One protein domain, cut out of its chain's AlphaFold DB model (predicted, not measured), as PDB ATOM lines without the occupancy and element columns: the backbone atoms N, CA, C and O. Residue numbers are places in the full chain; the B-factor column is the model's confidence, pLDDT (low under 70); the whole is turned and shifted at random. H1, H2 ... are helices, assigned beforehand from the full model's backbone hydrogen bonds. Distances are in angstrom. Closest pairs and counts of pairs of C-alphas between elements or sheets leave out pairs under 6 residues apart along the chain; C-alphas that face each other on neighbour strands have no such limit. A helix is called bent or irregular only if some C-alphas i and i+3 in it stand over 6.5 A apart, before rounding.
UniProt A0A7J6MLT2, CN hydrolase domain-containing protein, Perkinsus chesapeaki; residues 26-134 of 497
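What this domain is: This is residues 26 to 134 of the 497 residues of the protein "CN hydrolase domain-containing protein" of Perkinsus chesapeaki (UniProt A0A7J6MLT2). Three long helices spread as a flat fan, with H6 in the middle between H2 and H7; the end of H6 lies at the narrow end. At the wide end the short helices H3, H4 and H5 sit by the start of H6, while H1 folds back beside H2. The 109 printed residues hold seven named helices, H1 to H7 in order, and no named strand: all helix, compact, radius of gyration of the C-alphas 14.9 A, spans 46 by 37 by 19 A.

Where its parts are: H2, residues 41 to 63, runs 32.9 A from C-alpha 41 at (25.425, -17.313, -31.143). It is irregular, C-alphas 42 and 45 being 7.9 A apart. H6, residues 88 to 108, spans 29.9 A, and H7, residues 112 to 133, 31.5 A, ending at (35.832, -7.389, -65.835). H1 is residues 26 to 35, 14.3 A. H3, residues 71 to 75, is only just irregular, C-alphas 72 and 75 being 6.9 A apart. H4 is residues 77 to 80 and H5 residues 83 to 86.

How they stand to each other: H2 touches the hub, H6, closest at the C-alphas of Pro 45 and Ala 100, 4.8 A, opposite ways at a tilt of 37 degrees, only just steep. H6 and H7 form a helical hairpin, a shallow tilt of 26 degrees; the C-alphas of Ser 101 and Tyr 113, 5.1 A apart, are closest. H7 touches H4 with residues 124 to 132 alone, closest at the C-alphas of Leu 79 and Ser 128, 5.3 A. H5 and H6 only just touch, only at the corner, with 3 pairs of C-alphas within 8 A; the closest are Ile 83 and Leu 91, 6.4 A. H3 and H6 are near each other, with 5 pairs of C-alphas within 10 A. H1 is close to H2 but not clearly touching, closest at the C-alphas of Leu 28 and Leu 51, 6.9 A. Every O i to N i+4 pair is within hydrogen-bond range in H1, H6 and H7; H2 has 15 of 19, H3 0 of 1 with 1 of 2 O i to N i+3 pairs, and H4 and H5 are too short.

The domain as a whole: The C-alphas farthest apart, Ala 37 and Val 134, are 46.4 A apart. The printed part has no cut and no long link. Residues 37 to 42 have pLDDT under 70.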
ATOM      1  N   SER A  26      11.604 -26.934 -40.838       89.56
ATOM      2  CA  SER A  26      11.237 -27.029 -39.421       89.56
ATOM      3  C   SER A  26      11.963 -28.180 -38.722       89.56
ATOM      4  O   SER A  26      12.448 -28.014 -37.603       89.56
ATOM      5  N   ILE A  27      12.099 -29.328 -39.394       88.25
ATOM      6  CA  ILE A  27      12.868 -30.471 -38.886       88.25
ATOM      7  C   ILE A  27      14.343 -30.093 -38.712       88.25
ATOM      8  O   ILE A  27      14.907 -30.358 -37.652       88.25
ATOM      9  N   LEU A  28      14.961 -29.431 -39.694       87.38
ATOM     10  CA  LEU A  28      16.363 -29.004 -39.606       87.38
ATOM     11  C   LEU A  28      16.599 -28.011 -38.465       87.38
ATOM     12  O   LEU A  28      17.586 -28.136 -37.744       87.38
ATOM     13  N   VAL A  29      15.671 -27.077 -38.241       84.38
ATOM     14  CA  VAL A  29      15.729 -26.140 -37.109       84.38
ATOM     15  C   VAL A  29      15.607 -26.872 -35.769       84.38
ATOM     16  O   VAL A  29      16.302 -26.528 -34.811       84.38
ATOM     17  N   ILE A  30      14.743 -27.887 -35.673       86.19
ATOM     18  CA  ILE A  30      14.630 -28.722 -34.467       86.19
ATOM     19  C   ILE A  30      15.933 -29.495 -34.236       86.19
ATOM     20  O   ILE A  30      16.434 -29.507 -33.112       86.19
ATOM     21  N   ILE A  31      16.508 -30.092 -35.283       82.94
ATOM     22  CA  ILE A  31      17.783 -30.815 -35.204       82.94
ATOM     23  C   ILE A  31      18.910 -29.878 -34.752       82.94
ATOM     24  O   ILE A  31      19.636 -30.239 -33.828       82.94
ATOM     25  N   ASP A  32      19.034 -28.676 -35.328       83.69
ATOM     26  CA  ASP A  32      20.049 -27.692 -34.912       83.69
ATOM     27  C   ASP A  32      19.927 -27.382 -33.412       83.69
ATOM     28  O   ASP A  32      20.920 -27.441 -32.688       83.69
ATOM     29  N   LYS A  33      18.704 -27.174 -32.904       80.75
ATOM     30  CA  LYS A  33      18.454 -26.919 -31.473       80.75
ATOM     31  C   LYS A  33      18.778 -28.110 -30.568       80.75
ATOM     32  O   LYS A  33      19.259 -27.905 -29.456       80.75
ATOM     33  N   LEU A  34      18.490 -29.336 -31.008       82.12
ATOM     34  CA  LEU A  34      18.756 -30.548 -30.228       82.12
ATOM     35  C   LEU A  34      20.251 -30.880 -30.175       82.12
ATOM     36  O   LEU A  34      20.754 -31.280 -29.127       82.12
ATOM     37  N   VAL A  35      20.963 -30.708 -31.293       80.50
ATOM     38  CA  VAL A  35      22.397 -31.009 -31.403       80.50
ATOM     39  C   VAL A  35      23.236 -29.913 -30.746       80.50
ATOM     40  O   VAL A  35      24.164 -30.203 -29.991       80.50
ATOM     41  N   PHE A  36      22.897 -28.647 -30.981       72.56
ATOM     42  CA  PHE A  36      23.609 -27.491 -30.441       72.56
ATOM     43  C   PHE A  36      22.835 -26.893 -29.260       72.56
ATOM     44  O   PHE A  36      22.421 -25.736 -29.274       72.56
ATOM     45  N   ALA A  37      22.672 -27.698 -28.204       58.81
ATOM     46  CA  ALA A  37      21.919 -27.352 -26.992       58.81
ATOM     47  C   ALA A  37      22.433 -26.094 -26.254       58.81
ATOM     48  O   ALA A  37      21.713 -25.520 -25.436       58.81
ATOM     49  N   GLN A  38      23.660 -25.640 -26.541       62.75
ATOM     50  CA  GLN A  38      24.110 -24.293 -26.194       62.75
ATOM     51  C   GLN A  38      24.223 -23.447 -27.467       62.75
ATOM     52  O   GLN A  38      25.055 -23.765 -28.324       62.75
ATOM     53  N   PRO A  39      23.448 -22.354 -27.599       56.50
ATOM     54  CA  PRO A  39      23.550 -21.477 -28.751       56.50
ATOM     55  C   PRO A  39      24.918 -20.795 -28.730       56.50
ATOM     56  O   PRO A  39      25.123 -19.770 -28.079       56.50
ATOM     57  N   ASN A  40      25.883 -21.343 -29.471       62.03
ATOM     58  CA  ASN A  40      27.024 -20.551 -29.895       62.03
ATOM     59  C   ASN A  40      26.499 -19.556 -30.931       62.03
ATOM     60  O   ASN A  40      26.449 -19.841 -32.134       62.03
ATOM     61  N   THR A  41      26.046 -18.419 -30.412       63.19
ATOM     62  CA  THR A  41      25.425 -17.313 -31.143       63.19
ATOM     63  C   THR A  41      26.309 -16.892 -32.318       63.19
ATOM     64  O   THR A  41      25.849 -16.762 -33.444       63.19
ATOM     65  N   LYS A  42      27.633 -16.844 -32.127       65.44
ATOM     66  CA  LYS A  42      28.589 -16.377 -33.147       65.44
ATOM     67  C   LYS A  42      28.557 -17.123 -34.487       65.44
ATOM     68  O   LYS A  42      29.006 -16.527 -35.464       65.44
ATOM     69  N   SER A  43      28.109 -18.378 -34.535       80.12
ATOM     70  CA  SER A  43      28.071 -19.191 -35.763       80.12
ATOM     71  C   SER A  43      26.655 -19.554 -36.212       80.12
ATOM     72  O   SER A  43      26.510 -20.321 -37.155       80.12
ATOM     73  N   GLU A  44      25.620 -19.045 -35.540       83.94
ATOM     74  CA  GLU A  44      24.224 -19.390 -35.826       83.94
ATOM     75  C   GLU A  44      23.815 -19.094 -37.281       83.94
ATOM     76  O   GLU A  44      23.389 -20.043 -37.939       83.94
ATOM     77  N   PRO A  45      24.052 -17.890 -37.852       91.25
ATOM     78  CA  PRO A  45      23.708 -17.635 -39.251       91.25
ATOM     79  C   PRO A  45      24.362 -18.615 -40.224       91.25
ATOM     80  O   PRO A  45      23.704 -19.143 -41.109       91.25
ATOM     81  N   LEU A  46      25.650 -18.911 -40.021       91.31
ATOM     82  CA  LEU A  46      26.399 -19.817 -40.888       91.31
ATOM     83  C   LEU A  46      25.865 -21.253 -40.808       91.31
ATOM     84  O   LEU A  46      25.718 -21.902 -41.839       91.31
ATOM     85  N   ARG A  47      25.547 -21.751 -39.603       89.56
ATOM     86  CA  ARG A  47      24.953 -23.088 -39.442       89.56
ATOM     87  C   ARG A  47      23.606 -23.185 -40.154       89.56
ATOM     88  O   ARG A  47      23.404 -24.131 -40.908       89.56
ATOM     89  N   CYS A  48      22.724 -22.198 -39.970       89.38
ATOM     90  CA  CYS A  48      21.427 -22.156 -40.648       89.38
ATOM     91  C   CYS A  48      21.583 -22.211 -42.173       89.38
ATOM     92  O   CYS A  48      20.903 -23.000 -42.828       89.38
ATOM     93  N   SER A  49      22.512 -21.435 -42.731       93.62
ATOM     94  CA  SER A  49      22.766 -21.416 -44.175       93.62
ATOM     95  C   SER A  49      23.341 -22.716 -44.702       93.62
ATOM     96  O   SER A  49      22.934 -23.163 -45.770       93.62
ATOM     97  N   ILE A  50      24.255 -23.350 -43.962       93.25
ATOM     98  CA  ILE A  50      24.799 -24.660 -44.334       93.25
ATOM     99  C   ILE A  50      23.683 -25.704 -44.357       93.25
ATOM    100  O   ILE A  50      23.600 -26.465 -45.314       93.25
ATOM    101  N   LEU A  51      22.808 -25.730 -43.347       92.38
ATOM    102  CA  LEU A  51      21.690 -26.679 -43.295       92.38
ATOM    103  C   LEU A  51      20.703 -26.463 -44.447       92.38
ATOM    104  O   LEU A  51      20.320 -27.429 -45.103       92.38
ATOM    105  N   TRP A  52      20.335 -25.208 -44.726       93.12
ATOM    106  CA  TRP A  52      19.474 -24.853 -45.858       93.12
ATOM    107  C   TRP A  52      20.088 -25.284 -47.192       93.12
ATOM    108  O   TRP A  52      19.460 -25.986 -47.981       93.12
ATOM    109  N   THR A  53      21.352 -24.925 -47.415       95.00
ATOM    110  CA  THR A  53      22.059 -25.235 -48.663       95.00
ATOM    111  C   THR A  53      22.248 -26.739 -48.827       95.00
ATOM    112  O   THR A  53      22.060 -27.258 -49.919       95.00
ATOM    113  N   ALA A  54      22.575 -27.468 -47.756       93.25
ATOM    114  CA  ALA A  54      22.723 -28.920 -47.793       93.25
ATOM    115  C   ALA A  54      21.395 -29.630 -48.103       93.25
ATOM    116  O   ALA A  54      21.383 -30.606 -48.854       93.25
ATOM    117  N   MET A  55      20.282 -29.125 -47.561       92.31
ATOM    118  CA  MET A  55      18.942 -29.609 -47.888       92.31
ATOM    119  C   MET A  55      18.660 -29.449 -49.382       92.31
ATOM    120  O   MET A  55      18.319 -30.429 -50.043       92.31
ATOM    121  N   TRP A  56      18.863 -28.247 -49.924       92.62
ATOM    122  CA  TRP A  56      18.644 -27.976 -51.344       92.62
ATOM    123  C   TRP A  56      19.604 -28.722 -52.258       92.62
ATOM    124  O   TRP A  56      19.186 -29.248 -53.285       92.62
ATOM    125  N   TYR A  57      20.867 -28.863 -51.861       93.62
ATOM    126  CA  TYR A  57      21.828 -29.695 -52.574       93.62
ATOM    127  C   TYR A  57      21.327 -31.140 -52.691       93.62
ATOM    128  O   TYR A  57      21.336 -31.709 -53.780       93.62
ATOM    129  N   GLY A  58      20.810 -31.718 -51.600       92.06
ATOM    130  CA  GLY A  58      20.211 -33.056 -51.614       92.06
ATOM    131  C   GLY A  58      18.941 -33.149 -52.468       92.06
ATOM    132  O   GLY A  58      18.782 -34.101 -53.232       92.06
ATOM    133  N   LEU A  59      18.056 -32.151 -52.378       90.50
ATOM    134  CA  LEU A  59      16.820 -32.080 -53.168       90.50
ATOM    135  C   LEU A  59      17.075 -31.851 -54.663       90.50
ATOM    136  O   LEU A  59      16.250 -32.254 -55.483       90.50
ATOM    137  N   SER A  60      18.228 -31.289 -55.030       91.06
ATOM    138  CA  SER A  60      18.557 -31.017 -56.429       91.06
ATOM    139  C   SER A  60      18.775 -32.262 -57.287       91.06
ATOM    140  O   SER A  60      18.661 -32.203 -58.506       91.06
ATOM    141  N   GLY A  61      19.034 -33.418 -56.669       87.44
ATOM    142  CA  GLY A  61      19.120 -34.692 -57.383       87.44
ATOM    143  C   GLY A  61      17.808 -35.080 -58.085       87.44
ATOM    144  O   GLY A  61      17.838 -35.374 -59.276       87.44
ATOM    145  N   PRO A  62      16.663 -35.122 -57.377       85.06
ATOM    146  CA  PRO A  62      15.359 -35.422 -57.982       85.06
ATOM    147  C   PRO A  62      14.594 -34.216 -58.560       85.06
ATOM    148  O   PRO A  62      13.715 -34.441 -59.395       85.06
ATOM    149  N   LEU A  63      14.875 -32.988 -58.104       86.19
ATOM    150  CA  LEU A  63      14.109 -31.774 -58.450       86.19
ATOM    151  C   LEU A  63      14.908 -30.722 -59.236       86.19
ATOM    152  O   LEU A  63      14.369 -29.662 -59.551       86.19
ATOM    153  N   GLY A  64      16.187 -30.970 -59.525       89.81
ATOM    154  CA  GLY A  64      17.061 -29.946 -60.093       89.81
ATOM    155  C   GLY A  64      17.200 -28.727 -59.171       89.81
ATOM    156  O   GLY A  64      16.883 -28.763 -57.983       89.81
ATOM    157  N   THR A  65      17.678 -27.617 -59.710       91.12
ATOM    158  CA  THR A  65      17.795 -26.330 -59.009       91.12
ATOM    159  C   THR A  65      16.509 -25.509 -59.060       91.12
ATOM    160  O   THR A  65      16.536 -24.289 -58.892       91.12
ATOM    161  N   PHE A  66      15.384 -26.177 -59.304       78.88
ATOM    162  CA  PHE A  66      14.063 -25.580 -59.304       78.88
ATOM    163  C   PHE A  66      13.776 -25.000 -57.903       78.88
ATOM    164  O   PHE A  66      13.989 -25.691 -56.908       78.88
ATOM    165  N   GLU A  67      13.323 -23.741 -57.821       81.00
ATOM    166  CA  GLU A  67      12.977 -23.012 -56.573       81.00
ATOM    167  C   GLU A  67      14.136 -22.563 -55.652       81.00
ATOM    168  O   GLU A  67      13.890 -22.175 -54.507       81.00
ATOM    169  N   LEU A  68      15.398 -22.569 -56.102       89.81
ATOM    170  CA  LEU A  68      16.474 -21.964 -55.296       89.81
ATOM    171  C   LEU A  68      16.200 -20.474 -55.027       89.81
ATOM    172  O   LEU A  68      15.827 -19.726 -55.937       89.81
ATOM    173  N   LEU A  69      16.451 -20.019 -53.791       91.44
ATOM    174  CA  LEU A  69      16.235 -18.621 -53.389       91.44
ATOM    175  C   LEU A  69      17.093 -17.652 -54.195       91.44
ATOM    176  O   LEU A  69      16.739 -16.483 -54.348       91.44
ATOM    177  N   CYS A  70      18.241 -18.115 -54.681       93.44
ATOM    178  CA  CYS A  70      19.139 -17.299 -55.470       93.44
ATOM    179  C   CYS A  70      18.744 -17.146 -56.940       93.44
ATOM    180  O   CYS A  70      19.286 -16.253 -57.590       93.44
ATOM    181  N   THR A  71      17.844 -17.977 -57.480       90.44
ATOM    182  CA  THR A  71      17.507 -17.949 -58.914       90.44
ATOM    183  C   THR A  71      17.054 -16.568 -59.386       90.44
ATOM    184  O   THR A  71      17.640 -16.093 -60.355       90.44
ATOM    185  N   PRO A  72      16.141 -15.850 -58.698       88.69
ATOM    186  CA  PRO A  72      15.691 -14.518 -59.123       88.69
ATOM    187  C   PRO A  72      16.799 -13.463 -59.259       88.69
ATOM    188  O   PRO A  72      16.588 -12.434 -59.892       88.69
ATOM    189  N   LEU A  73      17.989 -13.693 -58.694       91.50
ATOM    190  CA  LEU A  73      19.114 -12.764 -58.809       91.50
ATOM    191  C   LEU A  73      19.758 -12.762 -60.204       91.50
ATOM    192  O   LEU A  73      20.642 -11.939 -60.446       91.50
ATOM    193  N   TYR A  74      19.326 -13.645 -61.117       90.25
ATOM    194  CA  TYR A  74      19.839 -13.739 -62.489       90.25
ATOM    195  C   TYR A  74      19.810 -12.393 -63.238       90.25
ATOM    196  O   TYR A  74      20.611 -12.190 -64.145       90.25
ATOM    197  N   VAL A  75      18.927 -11.466 -62.845       86.75
ATOM    198  CA  VAL A  75      18.782 -10.121 -63.430       86.75
ATOM    199  C   VAL A  75      20.020  -9.233 -63.257       86.75
ATOM    200  O   VAL A  75      20.173  -8.251 -63.972       86.75
ATOM    201  N   ALA A  76      20.917  -9.569 -62.326       90.38
ATOM    202  CA  ALA A  76      22.134  -8.809 -62.045       90.38
ATOM    203  C   ALA A  76      23.396  -9.666 -62.267       90.38
ATOM    204  O   ALA A  76      24.152  -9.911 -61.318       90.38
ATOM    205  N   PRO A  77      23.678 -10.120 -63.507       92.38
ATOM    206  CA  PRO A  77      24.753 -11.077 -63.786       92.38
ATOM    207  C   PRO A  77      26.129 -10.586 -63.316       92.38
ATOM    208  O   PRO A  77      26.930 -11.377 -62.812       92.38
ATOM    209  N   ALA A  78      26.385  -9.274 -63.366       92.56
ATOM    210  CA  ALA A  78      27.624  -8.658 -62.881       92.56
ATOM    211  C   ALA A  78      27.906  -8.888 -61.382       92.56
ATOM    212  O   ALA A  78      29.046  -8.740 -60.953       92.56
ATOM    213  N   LEU A  79      26.893  -9.259 -60.589       95.00
ATOM    214  CA  LEU A  79      27.023  -9.581 -59.164       95.00
ATOM    215  C   LEU A  79      27.089 -11.088 -58.889       95.00
ATOM    216  O   LEU A  79      27.436 -11.485 -57.775       95.00
ATOM    217  N   LEU A  80      26.883 -11.939 -59.894       96.81
ATOM    218  CA  LEU A  80      26.802 -13.391 -59.719       96.81
ATOM    219  C   LEU A  80      28.074 -14.161 -60.077       96.81
ATOM    220  O   LEU A  80      28.163 -15.340 -59.762       96.81
ATOM    221  N   GLN A  81      29.080 -13.524 -60.671       97.50
ATOM    222  CA  GLN A  81      30.245 -14.208 -61.250       97.50
ATOM    223  C   GLN A  81      30.986 -15.220 -60.344       97.50
ATOM    224  O   GLN A  81      31.493 -16.203 -60.891       97.50
ATOM    225  N   PRO A  82      31.044 -15.096 -58.995       97.94
ATOM    226  CA  PRO A  82      31.674 -16.100 -58.139       97.94
ATOM    227  C   PRO A  82      31.030 -17.491 -58.212       97.94
ATOM    228  O   PRO A  82      31.657 -18.462 -57.783       97.94
ATOM    229  N   ILE A  83      29.828 -17.635 -58.786       97.44
ATOM    230  CA  ILE A  83      29.250 -18.962 -59.042       97.44
ATOM    231  C   ILE A  83      30.082 -19.782 -60.038       97.44
ATOM    232  O   ILE A  83      30.062 -21.002 -59.956       97.44
ATOM    233  N   SER A  84      30.909 -19.160 -60.883       96.50
ATOM    234  CA  SER A  84      31.913 -19.876 -61.699       96.50
ATOM    235  C   SER A  84      32.946 -20.657 -60.872       96.50
ATOM    236  O   SER A  84      33.563 -21.596 -61.367       96.50
ATOM    237  N   ILE A  85      33.132 -20.290 -59.598       95.69
ATOM    238  CA  ILE A  85      34.076 -20.930 -58.673       95.69
ATOM    239  C   ILE A  85      33.329 -21.833 -57.689       95.69
ATOM    240  O   ILE A  85      33.743 -22.965 -57.439       95.69
ATOM    241  N   PHE A  86      32.238 -21.329 -57.107       95.75
ATOM    242  CA  PHE A  86      31.533 -21.996 -56.006       95.75
ATOM    243  C   PHE A  86      30.275 -22.763 -56.437       95.75
ATOM    244  O   PHE A  86      29.687 -23.481 -55.627       95.75
ATOM    245  N   GLY A  87      29.849 -22.614 -57.693       95.75
ATOM    246  CA  GLY A  87      28.551 -23.068 -58.180       95.75
ATOM    247  C   GLY A  87      27.378 -22.285 -57.585       95.75
ATOM    248  O   GLY A  87      27.524 -21.480 -56.660       95.75
ATOM    249  N   VAL A  88      26.179 -22.565 -58.089       96.50
ATOM    250  CA  VAL A  88      24.928 -21.936 -57.640       96.50
ATOM    251  C   VAL A  88      24.661 -22.152 -56.149       96.50
ATOM    252  O   VAL A  88      24.156 -21.262 -55.475       96.50
ATOM    253  N   PHE A  89      25.084 -23.286 -55.582       97.06
ATOM    254  CA  PHE A  89      24.922 -23.552 -54.149       97.06
ATOM    255  C   PHE A  89      25.787 -22.640 -53.269       97.06
ATOM    256  O   PHE A  89      25.422 -22.378 -52.125       97.06
ATOM    257  N   GLY A  90      26.904 -22.116 -53.788       97.06
ATOM    258  CA  GLY A  90      27.671 -21.077 -53.101       97.06
ATOM    259  C   GLY A  90      26.890 -19.766 -52.991       97.06
ATOM    260  O   GLY A  90      26.906 -19.123 -51.941       97.06
ATOM    261  N   LEU A  91      26.157 -19.403 -54.047       97.19
ATOM    262  CA  LEU A  91      25.271 -18.241 -54.042       97.19
ATOM    263  C   LEU A  91      24.056 -18.466 -53.135       97.19
ATOM    264  O   LEU A  91      23.745 -17.594 -52.328       97.19
ATOM    265  N   GLU A  92      23.429 -19.642 -53.194       96.75
ATOM    266  CA  GLU A  92      22.324 -20.019 -52.301       96.75
ATOM    267  C   GLU A  92      22.732 -19.900 -50.823       96.75
ATOM    268  O   GLU A  92      22.020 -19.305 -50.008       96.75
ATOM    269  N   LEU A  93      23.936 -20.379 -50.483       97.25
ATOM    270  CA  LEU A  93      24.503 -20.237 -49.145       97.25
ATOM    271  C   LEU A  93      24.680 -18.770 -48.757       97.25
ATOM    272  O   LEU A  93      24.337 -18.402 -47.632       97.25
ATOM    273  N   MET A  94      25.198 -17.934 -49.661       97.25
ATOM    274  CA  MET A  94      25.434 -16.512 -49.403       97.25
ATOM    275  C   MET A  94      24.126 -15.733 -49.198       97.25
ATOM    276  O   MET A  94      24.022 -14.909 -48.280       97.25
ATOM    277  N   VAL A  95      23.099 -16.035 -49.998       96.50
ATOM    278  CA  VAL A  95      21.749 -15.469 -49.860       96.50
ATOM    279  C   VAL A  95      21.156 -15.855 -48.510       96.50
ATOM    280  O   VAL A  95      20.724 -14.984 -47.746       96.50
ATOM    281  N   MET A  96      21.193 -17.142 -48.158       95.81
ATOM    282  CA  MET A  96      20.665 -17.593 -46.875       95.81
ATOM    283  C   MET A  96      21.480 -17.040 -45.696       95.81
ATOM    284  O   MET A  96      20.912 -16.661 -44.675       95.81
ATOM    285  N   TYR A  97      22.806 -16.926 -45.827       96.75
ATOM    286  CA  TYR A  97      23.697 -16.363 -44.801       96.75
ATOM    287  C   TYR A  97      23.412 -14.900 -44.505       96.75
ATOM    288  O   TYR A  97      23.359 -14.502 -43.336       96.75
ATOM    289  N   THR A  98      23.162 -14.115 -45.546       96.06
ATOM    290  CA  THR A  98      22.789 -12.710 -45.407       96.06
ATOM    291  C   THR A  98      21.453 -12.584 -44.672       96.06
ATOM    292  O   THR A  98      21.369 -11.886 -43.657       96.06
ATOM    293  N   ASN A  99      20.435 -13.339 -45.099       94.94
ATOM    294  CA  ASN A  99      19.110 -13.334 -44.470       94.94
ATOM    295  C   ASN A  99      19.141 -13.820 -43.014       94.94
ATOM    296  O   ASN A  99      18.589 -13.168 -42.125       94.94
ATOM    297  N   ALA A 100      19.842 -14.922 -42.734       93.56
ATOM    298  CA  ALA A 100      20.000 -15.443 -41.381       93.56
ATOM    299  C   ALA A 100      20.742 -14.447 -40.473       93.56
ATOM    300  O   ALA A 100      20.358 -14.255 -39.321       93.56
ATOM    301  N   SER A 101      21.753 -13.746 -40.994       95.25
ATOM    302  CA  SER A 101      22.480 -12.714 -40.242       95.25
ATOM    303  C   SER A 101      21.594 -11.519 -39.888       95.25
ATOM    304  O   SER A 101      21.681 -11.000 -38.770       95.25
ATOM    305  N   ILE A 102      20.700 -11.114 -40.798       95.44
ATOM    306  CA  ILE A 102      19.689 -10.081 -40.537       95.44
ATOM    307  C   ILE A 102      18.706 -10.554 -39.465       95.44
ATOM    308  O   ILE A 102      18.490  -9.845 -38.480       95.44
ATOM    309  N   ALA A 103      18.166 -11.767 -39.591       92.56
ATOM    310  CA  ALA A 103      17.237 -12.333 -38.615       92.56
ATOM    311  C   ALA A 103      17.860 -12.446 -37.208       92.56
ATOM    312  O   ALA A 103      17.249 -12.042 -36.210       92.56
ATOM    313  N   SER A 104      19.108 -12.919 -37.114       91.00
ATOM    314  CA  SER A 104      19.852 -12.987 -35.852       91.00
ATOM    315  C   SER A 104      20.131 -11.598 -35.274       91.00
ATOM    316  O   SER A 104      20.061 -11.420 -34.054       91.00
ATOM    317  N   PHE A 105      20.400 -10.585 -36.105       93.00
ATOM    318  CA  PHE A 105      20.522  -9.200 -35.647       93.00
ATOM    319  C   PHE A 105      19.201  -8.648 -35.111       93.00
ATOM    320  O   PHE A 105      19.184  -8.088 -34.017       93.00
ATOM    321  N   VAL A 106      18.089  -8.832 -35.824       93.94
ATOM    322  CA  VAL A 106      16.770  -8.354 -35.379       93.94
ATOM    323  C   VAL A 106      16.407  -8.954 -34.020       93.94
ATOM    324  O   VAL A 106      15.925  -8.215 -33.155       93.94
ATOM    325  N   SER A 107      16.712 -10.240 -33.826       89.06
ATOM    326  CA  SER A 107      16.383 -11.004 -32.617       89.06
ATOM    327  C   SER A 107      17.292 -10.686 -31.425       89.06
ATOM    328  O   SER A 107      16.813 -10.530 -30.307       89.06
ATOM    329  N   SER A 108      18.606 -10.574 -31.641       89.31
ATOM    330  CA  SER A 108      19.592 -10.409 -30.555       89.31
ATOM    331  C   SER A 108      20.092  -8.975 -30.358       89.31
ATOM    332  O   SER A 108      20.768  -8.692 -29.370       89.31
ATOM    333  N   LYS A 109      19.841  -8.087 -31.327       90.50
ATOM    334  CA  LYS A 109      20.447  -6.749 -31.468       90.50
ATOM    335  C   LYS A 109      21.982  -6.742 -31.518       90.50
ATOM    336  O   LYS A 109      22.610  -5.697 -31.357       90.50
ATOM    337  N   ASN A 110      22.613  -7.886 -31.784       90.19
ATOM    338  CA  ASN A 110      24.063  -7.989 -31.895       90.19
ATOM    339  C   ASN A 110      24.535  -7.569 -33.294       90.19
ATOM    340  O   ASN A 110      24.458  -8.341 -34.252       90.19
ATOM    341  N   TYR A 111      25.071  -6.352 -33.403       92.31
ATOM    342  CA  TYR A 111      25.547  -5.775 -34.667       92.31
ATOM    343  C   TYR A 111      26.646  -6.598 -35.358       92.31
ATOM    344  O   TYR A 111      26.827  -6.466 -36.567       92.31
ATOM    345  N   LYS A 112      27.346  -7.483 -34.629       91.81
ATOM    346  CA  LYS A 112      28.420  -8.315 -35.194       91.81
ATOM    347  C   LYS A 112      27.945  -9.205 -36.344       91.81
ATOM    348  O   LYS A 112      28.759  -9.538 -37.200       91.81
ATOM    349  N   TYR A 113      26.668  -9.597 -36.363       91.94
ATOM    350  CA  TYR A 113      26.104 -10.381 -37.465       91.94
ATOM    351  C   TYR A 113      26.045  -9.574 -38.757       91.94
ATOM    352  O   TYR A 113      26.593 -10.009 -39.764       91.94
ATOM    353  N   ILE A 114      25.476  -8.367 -38.704       94.06
ATOM    354  CA  ILE A 114      25.391  -7.486 -39.873       94.06
ATOM    355  C   ILE A 114      26.778  -7.052 -40.330       94.06
ATOM    356  O   ILE A 114      27.045  -7.080 -41.522       94.06
ATOM    357  N   THR A 115      27.694  -6.702 -39.419       94.56
ATOM    358  CA  THR A 115      29.038  -6.263 -39.836       94.56
ATOM    359  C   THR A 115      29.828  -7.367 -40.534       94.56
ATOM    360  O   THR A 115      30.611  -7.070 -41.428       94.56
ATOM    361  N   ARG A 116      29.641  -8.636 -40.137       93.44
ATOM    362  CA  ARG A 116      30.276  -9.782 -40.806       93.44
ATOM    363  C   ARG A 116      29.637 -10.057 -42.159       93.44
ATOM    364  O   ARG A 116      30.349 -10.061 -43.150       93.44
ATOM    365  N   ALA A 117      28.308 -10.159 -42.206       95.06
ATOM    366  CA  ALA A 117      27.586 -10.355 -43.459       95.06
ATOM    367  C   ALA A 117      27.875  -9.238 -44.474       95.06
ATOM    368  O   ALA A 117      28.091  -9.522 -45.645       95.06
ATOM    369  N   ALA A 118      27.958  -7.981 -44.029       96.38
ATOM    370  CA  ALA A 118      28.322  -6.853 -44.881       96.38
ATOM    371  C   ALA A 118      29.757  -6.966 -45.418       96.38
ATOM    372  O   ALA A 118      29.991  -6.673 -46.589       96.38
ATOM    373  N   PHE A 119      30.712  -7.406 -44.592       97.00
ATOM    374  CA  PHE A 119      32.081  -7.660 -45.040       97.00
ATOM    375  C   PHE A 119      32.123  -8.784 -46.084       97.00
ATOM    376  O   PHE A 119      32.655  -8.572 -47.170       97.00
ATOM    377  N   ASP A 120      31.503  -9.929 -45.799       95.94
ATOM    378  CA  ASP A 120      31.487 -11.086 -46.703       95.94
ATOM    379  C   ASP A 120      30.772 -10.760 -48.027       95.94
ATOM    380  O   ASP A 120      31.246 -11.129 -49.101       95.94
ATOM    381  N   LEU A 121      29.685  -9.981 -47.977       96.44
ATOM    382  CA  LEU A 121      28.985  -9.491 -49.166       96.44
ATOM    383  C   LEU A 121      29.833  -8.501 -49.963       96.44
ATOM    384  O   LEU A 121      29.856  -8.565 -51.187       96.44
ATOM    385  N   THR A 122      30.575  -7.622 -49.288       97.50
ATOM    386  CA  THR A 122      31.515  -6.715 -49.961       97.50
ATOM    387  C   THR A 122      32.595  -7.512 -50.688       97.50
ATOM    388  O   THR A 122      32.901  -7.216 -51.839       97.50
ATOM    389  N   VAL A 123      33.137  -8.555 -50.053       98.00
ATOM    390  CA  VAL A 123      34.106  -9.456 -50.691       98.00
ATOM    391  C   VAL A 123      33.483 -10.150 -51.900       98.00
ATOM    392  O   VAL A 123      34.091 -10.136 -52.967       98.00
ATOM    393  N   TRP A 124      32.267 -10.692 -51.772       97.88
ATOM    394  CA  TRP A 124      31.546 -11.311 -52.888       97.88
ATOM    395  C   TRP A 124      31.397 -10.347 -54.068       97.88
ATOM    396  O   TRP A 124      31.767 -10.690 -55.187       97.88
ATOM    397  N   VAL A 125      30.918  -9.124 -53.818       97.31
ATOM    398  CA  VAL A 125      30.719  -8.094 -54.849       97.31
ATOM    399  C   VAL A 125      32.039  -7.701 -55.506       97.31
ATOM    400  O   VAL A 125      32.114  -7.652 -56.730       97.31
ATOM    401  N   VAL A 126      33.102  -7.473 -54.727       97.62
ATOM    402  CA  VAL A 126      34.423  -7.122 -55.272       97.62
ATOM    403  C   VAL A 126      34.969  -8.244 -56.152       97.62
ATOM    404  O   VAL A 126      35.398  -7.978 -57.273       97.62
ATOM    405  N   VAL A 127      34.918  -9.497 -55.690       97.81
ATOM    406  CA  VAL A 127      35.339 -10.656 -56.496       97.81
ATOM    407  C   VAL A 127      34.488 -10.760 -57.760       97.81
ATOM    408  O   VAL A 127      35.026 -10.994 -58.837       97.81
ATOM    409  N   SER A 128      33.183 -10.524 -57.649       97.12
ATOM    410  CA  SER A 128      32.262 -10.584 -58.777       97.12
ATOM    411  C   SER A 128      32.579  -9.555 -59.858       97.12
ATOM    412  O   SER A 128      32.735  -9.920 -61.019       97.12
ATOM    413  N   ILE A 129      32.805  -8.295 -59.476       95.38
ATOM    414  CA  ILE A 129      33.195  -7.217 -60.395       95.38
ATOM    415  C   ILE A 129      34.542  -7.522 -61.058       95.38
ATOM    416  O   ILE A 129      34.702  -7.294 -62.259       95.38
ATOM    417  N   LEU A 130      35.510  -8.057 -60.305       95.62
ATOM    418  CA  LEU A 130      36.807  -8.451 -60.856       95.62
ATOM    419  C   LEU A 130      36.651  -9.554 -61.907       95.62
ATOM    420  O   LEU A 130      37.178  -9.401 -63.004       95.62
ATOM    421  N   LEU A 131      35.896 -10.617 -61.609       95.31
ATOM    422  CA  LEU A 131      35.619 -11.697 -62.562       95.31
ATOM    423  C   LEU A 131      34.828 -11.191 -63.778       95.31
ATOM    424  O   LEU A 131      35.181 -11.510 -64.908       95.31
ATOM    425  N   PHE A 132      33.827 -10.332 -63.570       93.50
ATOM    426  CA  PHE A 132      33.030  -9.743 -64.649       93.50
ATOM    427  C   PHE A 132      33.882  -8.893 -65.600       93.50
ATOM    428  O   PHE A 132      33.633  -8.851 -66.806       93.50
ATOM    429  N   SER A 133      34.911  -8.232 -65.067       90.56
ATOM    430  CA  SER A 133      35.832  -7.389 -65.835       90.56
ATOM    431  C   SER A 133      36.844  -8.193 -66.658       90.56
ATOM    432  O   SER A 133      37.425  -7.651 -67.596       90.56
ATOM    433  N   VAL A 134      37.062  -9.477 -66.347       89.00
ATOM    434  CA  VAL A 134      37.949 -10.347 -67.133       89.00
ATOM    435  C   VAL A 134      37.259 -10.710 -68.441       89.00
ATOM    436  O   VAL A 134      36.157 -11.255 -68.457       89.00
TER     437      VAL A 134